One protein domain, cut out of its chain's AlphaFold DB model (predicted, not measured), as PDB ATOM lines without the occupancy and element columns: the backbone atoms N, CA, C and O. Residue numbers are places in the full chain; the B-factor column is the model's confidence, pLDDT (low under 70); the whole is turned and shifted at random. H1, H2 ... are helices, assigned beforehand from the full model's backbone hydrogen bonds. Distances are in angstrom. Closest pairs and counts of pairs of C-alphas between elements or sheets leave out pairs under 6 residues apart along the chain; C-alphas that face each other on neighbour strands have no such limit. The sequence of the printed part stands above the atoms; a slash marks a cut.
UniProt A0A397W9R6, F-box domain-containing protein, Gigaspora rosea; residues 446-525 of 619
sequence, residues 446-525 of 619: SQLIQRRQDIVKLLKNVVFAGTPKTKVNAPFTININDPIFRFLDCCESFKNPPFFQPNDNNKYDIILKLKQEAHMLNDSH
ATOM      1  N   SER A 446      47.107  23.084   0.459       81.81
ATOM      2  CA  SER A 446      47.418  22.245  -0.711       81.81
ATOM      3  C   SER A 446      46.230  22.159  -1.674       81.81
ATOM      4  O   SER A 446      46.398  22.354  -2.877       81.81
ATOM      5  N   GLN A 447      45.010  21.979  -1.158       85.25
ATOM      6  CA  GLN A 447      43.786  21.983  -1.968       85.25
ATOM      7  C   GLN A 447      43.509  23.337  -2.639       85.25
ATOM      8  O   GLN A 447      43.003  23.370  -3.762       85.25
ATOM      9  N   LEU A 448      43.834  24.447  -1.970       87.94
ATOM     10  CA  LEU A 448      43.707  25.798  -2.523       87.94
ATOM     11  C   LEU A 448      44.654  25.998  -3.715       87.94
ATOM     12  O   LEU A 448      44.227  26.432  -4.787       87.94
ATOM     13  N   ILE A 449      45.924  25.614  -3.544       89.56
ATOM     14  CA  ILE A 449      46.945  25.633  -4.600       89.56
ATOM     15  C   ILE A 449      46.519  24.732  -5.767       89.56
ATOM     16  O   ILE A 449      46.617  25.150  -6.921       89.56
ATOM     17  N   GLN A 450      45.987  23.537  -5.487       88.75
ATOM     18  CA  GLN A 450      45.530  22.606  -6.519       88.75
ATOM     19  C   GLN A 450      44.408  23.210  -7.376       88.75
ATOM     20  O   GLN A 450      44.536  23.277  -8.595       88.75
ATOM     21  N   ARG A 451      43.362  23.780  -6.766       90.12
ATOM     22  CA  ARG A 451      42.270  24.419  -7.525       90.12
ATOM     23  C   ARG A 451      42.740  25.614  -8.356       90.12
ATOM     24  O   ARG A 451      42.277  25.788  -9.484       90.12
ATOM     25  N   ARG A 452      43.705  26.402  -7.860       93.44
ATOM     26  CA  ARG A 452      44.361  27.450  -8.666       93.44
ATOM     27  C   ARG A 452      45.106  26.861  -9.867       93.44
ATOM     28  O   ARG A 452      45.014  27.429 -10.955       93.44
ATOM     29  N   GLN A 453      45.789  25.718  -9.719       91.75
ATOM     30  CA  GLN A 453      46.400  25.023 -10.861       91.75
ATOM     31  C   GLN A 453      45.358  24.641 -11.898       91.75
ATOM     32  O   GLN A 453      45.591  24.857 -13.084       91.75
ATOM     33  N   ASP A 454      44.234  24.076 -11.474       90.88
ATOM     34  CA  ASP A 454      43.228  23.549 -12.389       90.88
ATOM     35  C   ASP A 454      42.496  24.673 -13.137       90.88
ATOM     36  O   ASP A 454      42.315  24.578 -14.352       90.88
ATOM     37  N   ILE A 455      42.251  25.814 -12.483       93.00
ATOM     38  CA  ILE A 455      41.839  27.054 -13.160       93.00
ATOM     39  C   ILE A 455      42.892  27.516 -14.179       93.00
ATOM     40  O   ILE A 455      42.540  27.846 -15.310       93.00
ATOM     41  N   VAL A 456      44.189  27.507 -13.845       93.62
ATOM     42  CA  VAL A 456      45.238  27.897 -14.808       93.62
ATOM     43  C   VAL A 456      45.380  26.889 -15.959       93.62
ATOM     44  O   VAL A 456      45.652  27.301 -17.086       93.62
ATOM     45  N   LYS A 457      45.159  25.586 -15.733       90.88
ATOM     46  CA  LYS A 457      45.098  24.563 -16.796       90.88
ATOM     47  C   LYS A 457      43.928  24.847 -17.748       90.88
ATOM     48  O   LYS A 457      44.118  24.829 -18.960       90.88
ATOM     49  N   LEU A 458      42.749  25.183 -17.218       91.12
ATOM     50  CA  LEU A 458      41.578  25.580 -18.012       91.12
ATOM     51  C   LEU A 458      41.826  26.890 -18.783       91.12
ATOM     52  O   LEU A 458      41.537  26.965 -19.977       91.12
ATOM     53  N   LEU A 459      42.445  27.889 -18.147       91.81
ATOM     54  CA  LEU A 459      42.811  29.158 -18.785       91.81
ATOM     55  C   LEU A 459      43.833  28.963 -19.920       91.81
ATOM     56  O   LEU A 459      43.694  29.564 -20.986       91.81
ATOM     57  N   LYS A 460      44.812  28.062 -19.741       91.00
ATOM     58  CA  LYS A 460      45.765  27.645 -20.788       91.00
ATOM     59  C   LYS A 460      45.093  26.993 -22.006       91.00
ATOM     60  O   LYS A 460      45.663  27.061 -23.092       91.00
ATOM     61  N   ASN A 461      43.909  26.393 -21.853       88.12
ATOM     62  CA  ASN A 461      43.178  25.771 -22.962       88.12
ATOM     63  C   ASN A 461      42.383  26.789 -23.799       88.12
ATOM     64  O   ASN A 461      42.228  26.585 -25.001       88.12
ATOM     65  N   VAL A 462      41.892  27.878 -23.195       90.38
ATOM     66  CA  VAL A 462      41.131  28.924 -23.912       90.38
ATOM     67  C   VAL A 462      42.010  30.058 -24.450       90.38
ATOM     68  O   VAL A 462      41.585  30.781 -25.351       90.38
ATOM     69  N   VAL A 463      43.212  30.263 -23.903       91.12
ATOM     70  CA  VAL A 463      44.055  31.412 -24.265       91.12
ATOM     71  C   VAL A 463      44.701  31.273 -25.648       91.12
ATOM     72  O   VAL A 463      45.246  30.227 -26.001       91.12
ATOM     73  N   PHE A 464      44.711  32.361 -26.423       86.88
ATOM     74  CA  PHE A 464      45.420  32.442 -27.700       86.88
ATOM     75  C   PHE A 464      46.384  33.633 -27.777       86.88
ATOM     76  O   PHE A 464      46.154  34.707 -27.223       86.88
ATOM     77  N   ALA A 465      47.480  33.421 -28.509       75.62
ATOM     78  CA  ALA A 465      48.607  34.341 -28.644       75.62
ATOM     79  C   ALA A 465      49.003  34.500 -30.128       75.62
ATOM     80  O   ALA A 465      50.007  33.955 -30.594       75.62
ATOM     81  N   GLY A 466      48.171  35.215 -30.891       77.88
ATOM     82  CA  GLY A 466      48.320  35.413 -32.338       77.88
ATOM     83  C   GLY A 466      47.241  34.685 -33.144       77.88
ATOM     84  O   GLY A 466      46.083  34.665 -32.746       77.88
ATOM     85  N   THR A 467      47.609  34.093 -34.283       58.78
ATOM     86  CA  THR A 467      46.682  33.358 -35.164       58.78
ATOM     87  C   THR A 467      45.961  32.220 -34.419       58.78
ATOM     88  O   THR A 467      46.647  31.418 -33.771       58.78
ATOM     89  N   PRO A 468      44.625  32.090 -34.527       58.06
ATOM     90  CA  PRO A 468      43.878  31.047 -33.830       58.06
ATOM     91  C   PRO A 468      44.298  29.652 -34.311       58.06
ATOM     92  O   PRO A 468      44.290  29.357 -35.506       58.06
ATOM     93  N   LYS A 469      44.660  28.771 -33.372       54.34
ATOM     94  CA  LYS A 469      44.904  27.353 -33.665       54.34
ATOM     95  C   LYS A 469      43.557  26.648 -33.804       54.34
ATOM     96  O   LYS A 469      42.802  26.578 -32.843       54.34
ATOM     97  N   THR A 470      43.282  26.069 -34.967       47.56
ATOM     98  CA  THR A 470      41.986  25.469 -35.349       47.56
ATOM     99  C   THR A 470      41.624  24.150 -34.638       47.56
ATOM    100  O   THR A 470      40.815  23.382 -35.153       47.56
ATOM    101  N   LYS A 471      42.223  23.843 -33.475       53.59
ATOM    102  CA  LYS A 471      42.014  22.587 -32.726       53.59
ATOM    103  C   LYS A 471      42.139  22.764 -31.205       53.59
ATOM    104  O   LYS A 471      43.168  22.418 -30.630       53.59
ATOM    105  N   VAL A 472      41.069  23.232 -30.560       56.53
ATOM    106  CA  VAL A 472      40.774  22.977 -29.135       56.53
ATOM    107  C   VAL A 472      39.261  22.798 -28.991       56.53
ATOM    108  O   VAL A 472      38.507  23.586 -29.554       56.53
ATOM    109  N   ASN A 473      38.808  21.809 -28.217       69.19
ATOM    110  CA  ASN A 473      37.386  21.618 -27.885       69.19
ATOM    111  C   ASN A 473      36.950  22.571 -26.748       69.19
ATOM    112  O   ASN A 473      36.428  22.135 -25.723       69.19
ATOM    113  N   ALA A 474      37.239  23.864 -26.897       76.31
ATOM    114  CA  ALA A 474      36.869  24.911 -25.950       76.31
ATOM    115  C   ALA A 474      35.656  25.699 -26.485       76.31
ATOM    116  O   ALA A 474      35.625  25.998 -27.679       76.31
ATOM    117  N   PRO A 475      34.673  26.066 -25.639       84.44
ATOM    118  CA  PRO A 475      33.469  26.777 -26.083       84.44
ATOM    119  C   PRO A 475      33.731  28.236 -26.497       84.44
ATOM    120  O   PRO A 475      32.909  28.846 -27.171       84.44
ATOM    121  N   PHE A 476      34.870  28.806 -26.100       88.62
ATOM    122  CA  PHE A 476      35.313  30.152 -26.458       88.62
ATOM    123  C   PHE A 476      36.844  30.237 -26.422       88.62
ATOM    124  O   PHE A 476      37.527  29.307 -25.993       88.62
ATOM    125  N   THR A 477      37.388  31.382 -26.843       90.31
ATOM    126  CA  THR A 477      38.818  31.691 -26.727       90.31
ATOM    127  C   THR A 477      39.031  33.060 -26.078       90.31
ATOM    128  O   THR A 477      38.170  33.935 -26.168       90.31
ATOM    129  N   ILE A 478      40.164  33.247 -25.399       93.12
ATOM    130  CA  ILE A 478      40.536  34.489 -24.705       93.12
ATOM    131  C   ILE A 478      41.874  34.986 -25.254       93.12
ATOM    132  O   ILE A 478      42.839  34.231 -25.346       93.12
ATOM    133  N   ASN A 479      41.955  36.261 -25.628       94.12
ATOM    134  CA  ASN A 479      43.205  36.848 -26.108       94.12
ATOM    135  C   ASN A 479      44.191  36.989 -24.934       94.12
ATOM    136  O   ASN A 479      43.802  37.421 -23.859       94.12
ATOM    137  N   ILE A 480      45.475  36.693 -25.128       94.56
ATOM    138  CA  ILE A 480      46.522  36.894 -24.104       94.56
ATOM    139  C   ILE A 480      46.674  38.361 -23.621       94.56
ATOM    140  O   ILE A 480      47.349  38.601 -22.628       94.56
ATOM    141  N   ASN A 481      46.039  39.332 -24.293       94.81
ATOM    142  CA  ASN A 481      45.934  40.744 -23.880       94.81
ATOM    143  C   ASN A 481      44.650  41.081 -23.081       94.81
ATOM    144  O   ASN A 481      44.376  42.250 -22.825       94.81
ATOM    145  N   ASP A 482      43.818  40.089 -22.758       96.19
ATOM    146  CA  ASP A 482      42.583  40.255 -21.981       96.19
ATOM    147  C   ASP A 482      42.888  40.655 -20.518       96.19
ATOM    148  O   ASP A 482      43.840  40.110 -19.944       96.19
ATOM    149  N   PRO A 483      42.103  41.553 -19.876       95.75
ATOM    150  CA  PRO A 483      42.345  42.006 -18.501       95.75
ATOM    151  C   PRO A 483      42.508  40.891 -17.462       95.75
ATOM    152  O   PRO A 483      43.176  41.106 -16.447       95.75
ATOM    153  N   ILE A 484      41.993  39.678 -17.709       96.31
ATOM    154  CA  ILE A 484      42.263  38.515 -16.849       96.31
ATOM    155  C   ILE A 484      43.773  38.276 -16.645       96.31
ATOM    156  O   ILE A 484      44.199  37.967 -15.538       96.31
ATOM    157  N   PHE A 485      44.621  38.533 -17.646       96.06
ATOM    158  CA  PHE A 485      46.081  38.386 -17.537       96.06
ATOM    159  C   PHE A 485      46.795  39.573 -16.864       96.06
ATOM    160  O   PHE A 485      48.019  39.547 -16.688       96.06
ATOM    161  N   ARG A 486      46.038  40.596 -16.447       94.94
ATOM    162  CA  ARG A 486      46.471  41.662 -15.533       94.94
ATOM    163  C   ARG A 486      46.036  41.399 -14.089       94.94
ATOM    164  O   ARG A 486      46.825  41.661 -13.185       94.94
ATOM    165  N   PHE A 487      44.815  40.890 -13.902       95.25
ATOM    166  CA  PHE A 487      44.101  40.892 -12.620       95.25
ATOM    167  C   PHE A 487      43.768  39.507 -12.030       95.25
ATOM    168  O   PHE A 487      43.137  39.468 -10.978       95.25
ATOM    169  N   LEU A 488      44.162  38.375 -12.634       95.44
ATOM    170  CA  LEU A 488      43.787  37.034 -12.134       95.44
ATOM    171  C   LEU A 488      44.138  36.807 -10.651       95.44
ATOM    172  O   LEU A 488      43.328  36.252  -9.919       95.44
ATOM    173  N   ASP A 489      45.297  37.278 -10.186       92.56
ATOM    174  CA  ASP A 489      45.714  37.232  -8.776       92.56
ATOM    175  C   ASP A 489      44.907  38.169  -7.849       92.56
ATOM    176  O   ASP A 489      44.869  37.976  -6.632       92.56
ATOM    177  N   CYS A 490      44.189  39.141  -8.416       93.12
ATOM    178  CA  CYS A 490      43.248  40.009  -7.711       93.12
ATOM    179  C   CYS A 490      41.810  39.452  -7.691       93.12
ATOM    180  O   CYS A 490      41.056  39.806  -6.780       93.12
ATOM    181  N   CYS A 491      41.425  38.598  -8.647       95.31
ATOM    182  CA  CYS A 491      40.078  38.030  -8.758       95.31
ATOM    183  C   CYS A 491      39.715  37.142  -7.553       95.31
ATOM    184  O   CYS A 491      40.486  36.280  -7.121       95.31
ATOM    185  N   GLU A 492      38.510  37.322  -7.015       94.31
ATOM    186  CA  GLU A 492      38.077  36.646  -5.790       94.31
ATOM    187  C   GLU A 492      37.823  35.155  -6.023       94.31
ATOM    188  O   GLU A 492      38.244  34.320  -5.223       94.31
ATOM    189  N   SER A 493      37.287  34.793  -7.190       93.81
ATOM    190  CA  SER A 493      37.115  33.392  -7.595       93.81
ATOM    191  C   SER A 493      38.430  32.668  -7.933       93.81
ATOM    192  O   SER A 493      38.406  31.477  -8.240       93.81
ATOM    193  N   PHE A 494      39.580  33.356  -7.889       94.75
ATOM    194  CA  PHE A 494      40.914  32.750  -8.005       94.75
ATOM    195  C   PHE A 494      41.656  32.724  -6.663       94.75
ATOM    196  O   PHE A 494      42.370  31.766  -6.359       94.75
ATOM    197  N   LYS A 495      41.446  33.737  -5.814       93.56
ATOM    198  CA  LYS A 495      41.871  33.700  -4.409       93.56
ATOM    199  C   LYS A 495      41.206  32.544  -3.669       93.56
ATOM    200  O   LYS A 495      41.924  31.751  -3.062       93.56
ATOM    201  N   ASN A 496      39.881  32.437  -3.787       91.25
ATOM    202  CA  ASN A 496      39.012  31.473  -3.116       91.25
ATOM    203  C   ASN A 496      38.203  30.654  -4.149       91.25
ATOM    204  O   ASN A 496      36.994  30.844  -4.296       91.25
ATOM    205  N   PRO A 497      38.861  29.756  -4.907       89.62
ATOM    206  CA  PRO A 497      38.227  29.008  -5.984       89.62
ATOM    207  C   PRO A 497      37.185  28.001  -5.467       89.62
ATOM    208  O   PRO A 497      37.459  27.257  -4.511       89.62
ATOM    209  N   PRO A 498      36.001  27.927  -6.108       84.00
ATOM    210  CA  PRO A 498      34.949  26.997  -5.716       84.00
ATOM    211  C   PRO A 498      35.394  25.539  -5.877       84.00
ATOM    212  O   PRO A 498      36.345  25.223  -6.592       84.00
ATOM    213  N   PHE A 499      34.681  24.634  -5.211       77.19
ATOM    214  CA  PHE A 499      34.761  23.211  -5.523       77.19
ATOM    215  C   PHE A 499      34.013  22.971  -6.845       77.19
ATOM    216  O   PHE A 499      32.838  23.314  -6.946       77.19
ATOM    217  N   PHE A 500      34.686  22.392  -7.836       71.12
ATOM    218  CA  PHE A 500      34.095  21.887  -9.079       71.12
ATOM    219  C   PHE A 500      34.756  20.546  -9.413       71.12
ATOM    220  O   PHE A 500      35.936  20.349  -9.110       71.12
ATOM    221  N   GLN A 501      34.009  19.607  -9.986       59.59
ATOM    222  CA  GLN A 501      34.522  18.287 -10.340       59.59
ATOM    223  C   GLN A 501      35.103  18.286 -11.767       59.59
ATOM    224  O   GLN A 501      34.617  19.011 -12.639       59.59
ATOM    225  N   PRO A 502      36.117  17.450 -12.076       49.31
ATOM    226  CA  PRO A 502      36.738  17.419 -13.406       49.31
ATOM    227  C   PRO A 502      35.767  17.118 -14.560       49.31
ATOM    228  O   PRO A 502      36.035  17.497 -15.705       49.31
ATOM    229  N   ASN A 503      34.645  16.461 -14.258       56.72
ATOM    230  CA  ASN A 503      33.615  16.047 -15.210       56.72
ATOM    231  C   ASN A 503      32.461  17.055 -15.367       56.72
ATOM    232  O   ASN A 503      31.590  16.824 -16.202       56.72
ATOM    233  N   ASP A 504      32.460  18.179 -14.640       64.44
ATOM    234  CA  ASP A 504      31.433  19.210 -14.812       64.44
ATOM    235  C   ASP A 504      31.497  19.810 -16.226       64.44
ATOM    236  O   ASP A 504      32.503  20.405 -16.630       64.44
ATOM    237  N   ASN A 505      30.393  19.708 -16.974       64.19
ATOM    238  CA  ASN A 505      30.247  20.337 -18.295       64.19
ATOM    239  C   ASN A 505      30.462  21.864 -18.224       64.19
ATOM    240  O   ASN A 505      30.995  22.469 -19.154       64.19
ATOM    241  N   ASN A 506      30.125  22.460 -17.078       70.88
ATOM    242  CA  ASN A 506      30.209  23.887 -16.773       70.88
ATOM    243  C   ASN A 506      31.596  24.350 -16.278       70.88
ATOM    244  O   ASN A 506      31.756  25.492 -15.855       70.88
ATOM    245  N   LYS A 507      32.650  23.520 -16.349       80.75
ATOM    246  CA  LYS A 507      34.002  23.892 -15.868       80.75
ATOM    247  C   LYS A 507      34.679  25.068 -16.591       80.75
ATOM    248  O   LYS A 507      35.767  25.472 -16.197       80.75
ATOM    249  N   TYR A 508      34.064  25.637 -17.629       87.50
ATOM    250  CA  TYR A 508      34.506  26.897 -18.241       87.50
ATOM    251  C   TYR A 508      33.804  28.143 -17.661       87.50
ATOM    252  O   TYR A 508      34.309  29.251 -17.845       87.50
ATOM    253  N   ASP A 509      32.720  27.989 -16.897       90.31
ATOM    254  CA  ASP A 509      31.964  29.096 -16.291       90.31
ATOM    255  C   ASP A 509      32.819  29.870 -15.281       90.31
ATOM    256  O   ASP A 509      32.760  31.098 -15.217       90.31
ATOM    257  N   ILE A 510      33.702  29.172 -14.554       92.12
ATOM    258  CA  ILE A 510      34.696  29.798 -13.671       92.12
ATOM    259  C   ILE A 510      35.618  30.755 -14.438       92.12
ATOM    260  O   ILE A 510      35.953  31.819 -13.930       92.12
ATOM    261  N   ILE A 511      35.978  30.436 -15.686       94.25
ATOM    262  CA  ILE A 511      36.824  31.293 -16.526       94.25
ATOM    263  C   ILE A 511      36.039  32.515 -17.027       94.25
ATOM    264  O   ILE A 511      36.585  33.618 -17.055       94.25
ATOM    265  N   LEU A 512      34.751  32.355 -17.357       93.94
ATOM    266  CA  LEU A 512      33.866  33.477 -17.694       93.94
ATOM    267  C   LEU A 512      33.669  34.420 -16.497       93.94
ATOM    268  O   LEU A 512      33.799  35.634 -16.651       93.94
ATOM    269  N   LYS A 513      33.447  33.872 -15.296       94.81
ATOM    270  CA  LYS A 513      33.336  34.649 -14.054       94.81
ATOM    271  C   LYS A 513      34.639  35.380 -13.717       94.81
ATOM    272  O   LYS A 513      34.614  36.567 -13.415       94.81
ATOM    273  N   LEU A 514      35.789  34.715 -13.837       96.31
ATOM    274  CA  LEU A 514      37.102  35.338 -13.618       96.31
ATOM    275  C   LEU A 514      37.398  36.464 -14.610       96.31
ATOM    276  O   LEU A 514      38.006  37.463 -14.230       96.31
ATOM    277  N   LYS A 515      36.937  36.333 -15.859       96.44
ATOM    278  CA  LYS A 515      36.989  37.414 -16.845       96.44
ATOM    279  C   LYS A 515      36.084  38.589 -16.447       96.44
ATOM    280  O   LYS A 515      36.524  39.730 -16.530       96.44
ATOM    281  N   GLN A 516      34.859  38.335 -15.983       96.12
ATOM    282  CA  GLN A 516      33.968  39.387 -15.466       96.12
ATOM    283  C   GLN A 516      34.588  40.112 -14.259       96.12
ATOM    284  O   GLN A 516      34.621  41.338 -14.243       96.12
ATOM    285  N   GLU A 517      35.143  39.376 -13.291       96.31
ATOM    286  CA  GLU A 517      35.859  39.943 -12.138       96.31
ATOM    287  C   GLU A 517      37.053  40.808 -12.579       96.31
ATOM    288  O   GLU A 517      37.201  41.935 -12.107       96.31
ATOM    289  N   ALA A 518      37.853  40.343 -13.542       96.38
ATOM    290  CA  ALA A 518      38.984  41.100 -14.076       96.38
ATOM    291  C   ALA A 518      38.571  42.375 -14.834       96.38
ATOM    292  O   ALA A 518      39.256  43.390 -14.726       96.38
ATOM    293  N   HIS A 519      37.450  42.354 -15.565       95.56
ATOM    294  CA  HIS A 519      36.888  43.552 -16.198       95.56
ATOM    295  C   HIS A 519      36.343  44.547 -15.162       95.56
ATOM    296  O   HIS A 519      36.675  45.725 -15.228       95.56
ATOM    297  N   MET A 520      35.592  44.090 -14.153       94.75
ATOM    298  CA  MET A 520      35.119  44.972 -13.076       94.75
ATOM    299  C   MET A 520      36.285  45.626 -12.319       94.75
ATOM    300  O   MET A 520      36.215  46.811 -11.993       94.75
ATOM    301  N   LEU A 521      37.375  44.887 -12.081       93.44
ATOM    302  CA  LEU A 521      38.608  45.436 -11.512       93.44
ATOM    303  C   LEU A 521      39.229  46.486 -12.443       93.44
ATOM    304  O   LEU A 521      39.462  47.605 -11.989       93.44
ATOM    305  N   ASN A 522      39.432  46.162 -13.725       93.06
ATOM    306  CA  ASN A 522      39.958  47.075 -14.747       93.06
ATOM    307  C   ASN A 522      39.197  48.413 -14.787       93.06
ATOM    308  O   ASN A 522      39.802  49.480 -14.737       93.06
ATOM    309  N   ASP A 523      37.867  48.355 -14.816       91.00
ATOM    310  CA  ASP A 523      37.017  49.532 -15.009       91.00
ATOM    311  C   ASP A 523      36.888  50.384 -13.728       91.00
ATOM    312  O   ASP A 523      36.670  51.600 -13.796       91.00
ATOM    313  N   SER A 524      37.094  49.756 -12.561       86.88
ATOM    314  CA  SER A 524      37.104  50.406 -11.241       86.88
ATOM    315  C   SER A 524      38.458  51.025 -10.862       86.88
ATOM    316  O   SER A 524      38.504  51.870  -9.968       86.88
ATOM    317  N   HIS A 525      39.569  50.644 -11.508       75.44
ATOM    318  CA  HIS A 525      40.931  51.090 -11.157       75.44
ATOM    319  C   HIS A 525      41.259  52.520 -11.636       75.44
ATOM    320  O   HIS A 525      42.224  52.769 -12.355       75.44
TER     321      HIS A 525
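This is residues 446 to 525 of the 619 residues of the protein "F-box domain-containing protein" of Gigaspora rosea (UniProt A0A397W9R6). Two long helices, H1 and H4, make a T, H4 beginning at the middle of H1; short helices H2 and H3 pack on H4, and loop 463 to 483 reaches past H1's end. The printed part has 80 residues with four named helices, H1 to H4 in order, no named strand: all helix, compact, radius of gyration of the C-alphas 12.7 A, spans 35 by 34 by 19 A.

H1, residues 446 to 462, touches H4, residues 509 to 524, about perpendicular at 88 degrees, through residues 455 to 459 and 510 to 511 alone; the closest C-alphas, of Leu 459 and Ile 511, are 6.7 A apart. H4, the hub, touches H2, residues 484 to 487, closest C-alphas Ile 484 and Ala 518, 5.0 A. With residues 510 to 517 alone it touches H3, residues 492 to 495, closest C-alphas Ser 493 and Leu 514, 6.3 A. H1, with residues 452 to 455 alone, and H3 only just touch, with 3 pairs of C-alphas within 8 A, the closest Arg 452 and Phe 494, 6.4 A. In H1 and H4 every O i to N i+4 pair is within hydrogen-bond range; H2 and H3 are too short for one.

H1 runs 24.9 A from C-alpha 446 at (47.418, 22.245, -0.711); H4 runs 22.5 A to C-alpha 524 at (37.104, 50.406, -11.241).

The printed part has no cut. Links H1 to H2 and H3 to H4 are long. Residues 467 to 473 and 501 to 505 have pLDDT under 70.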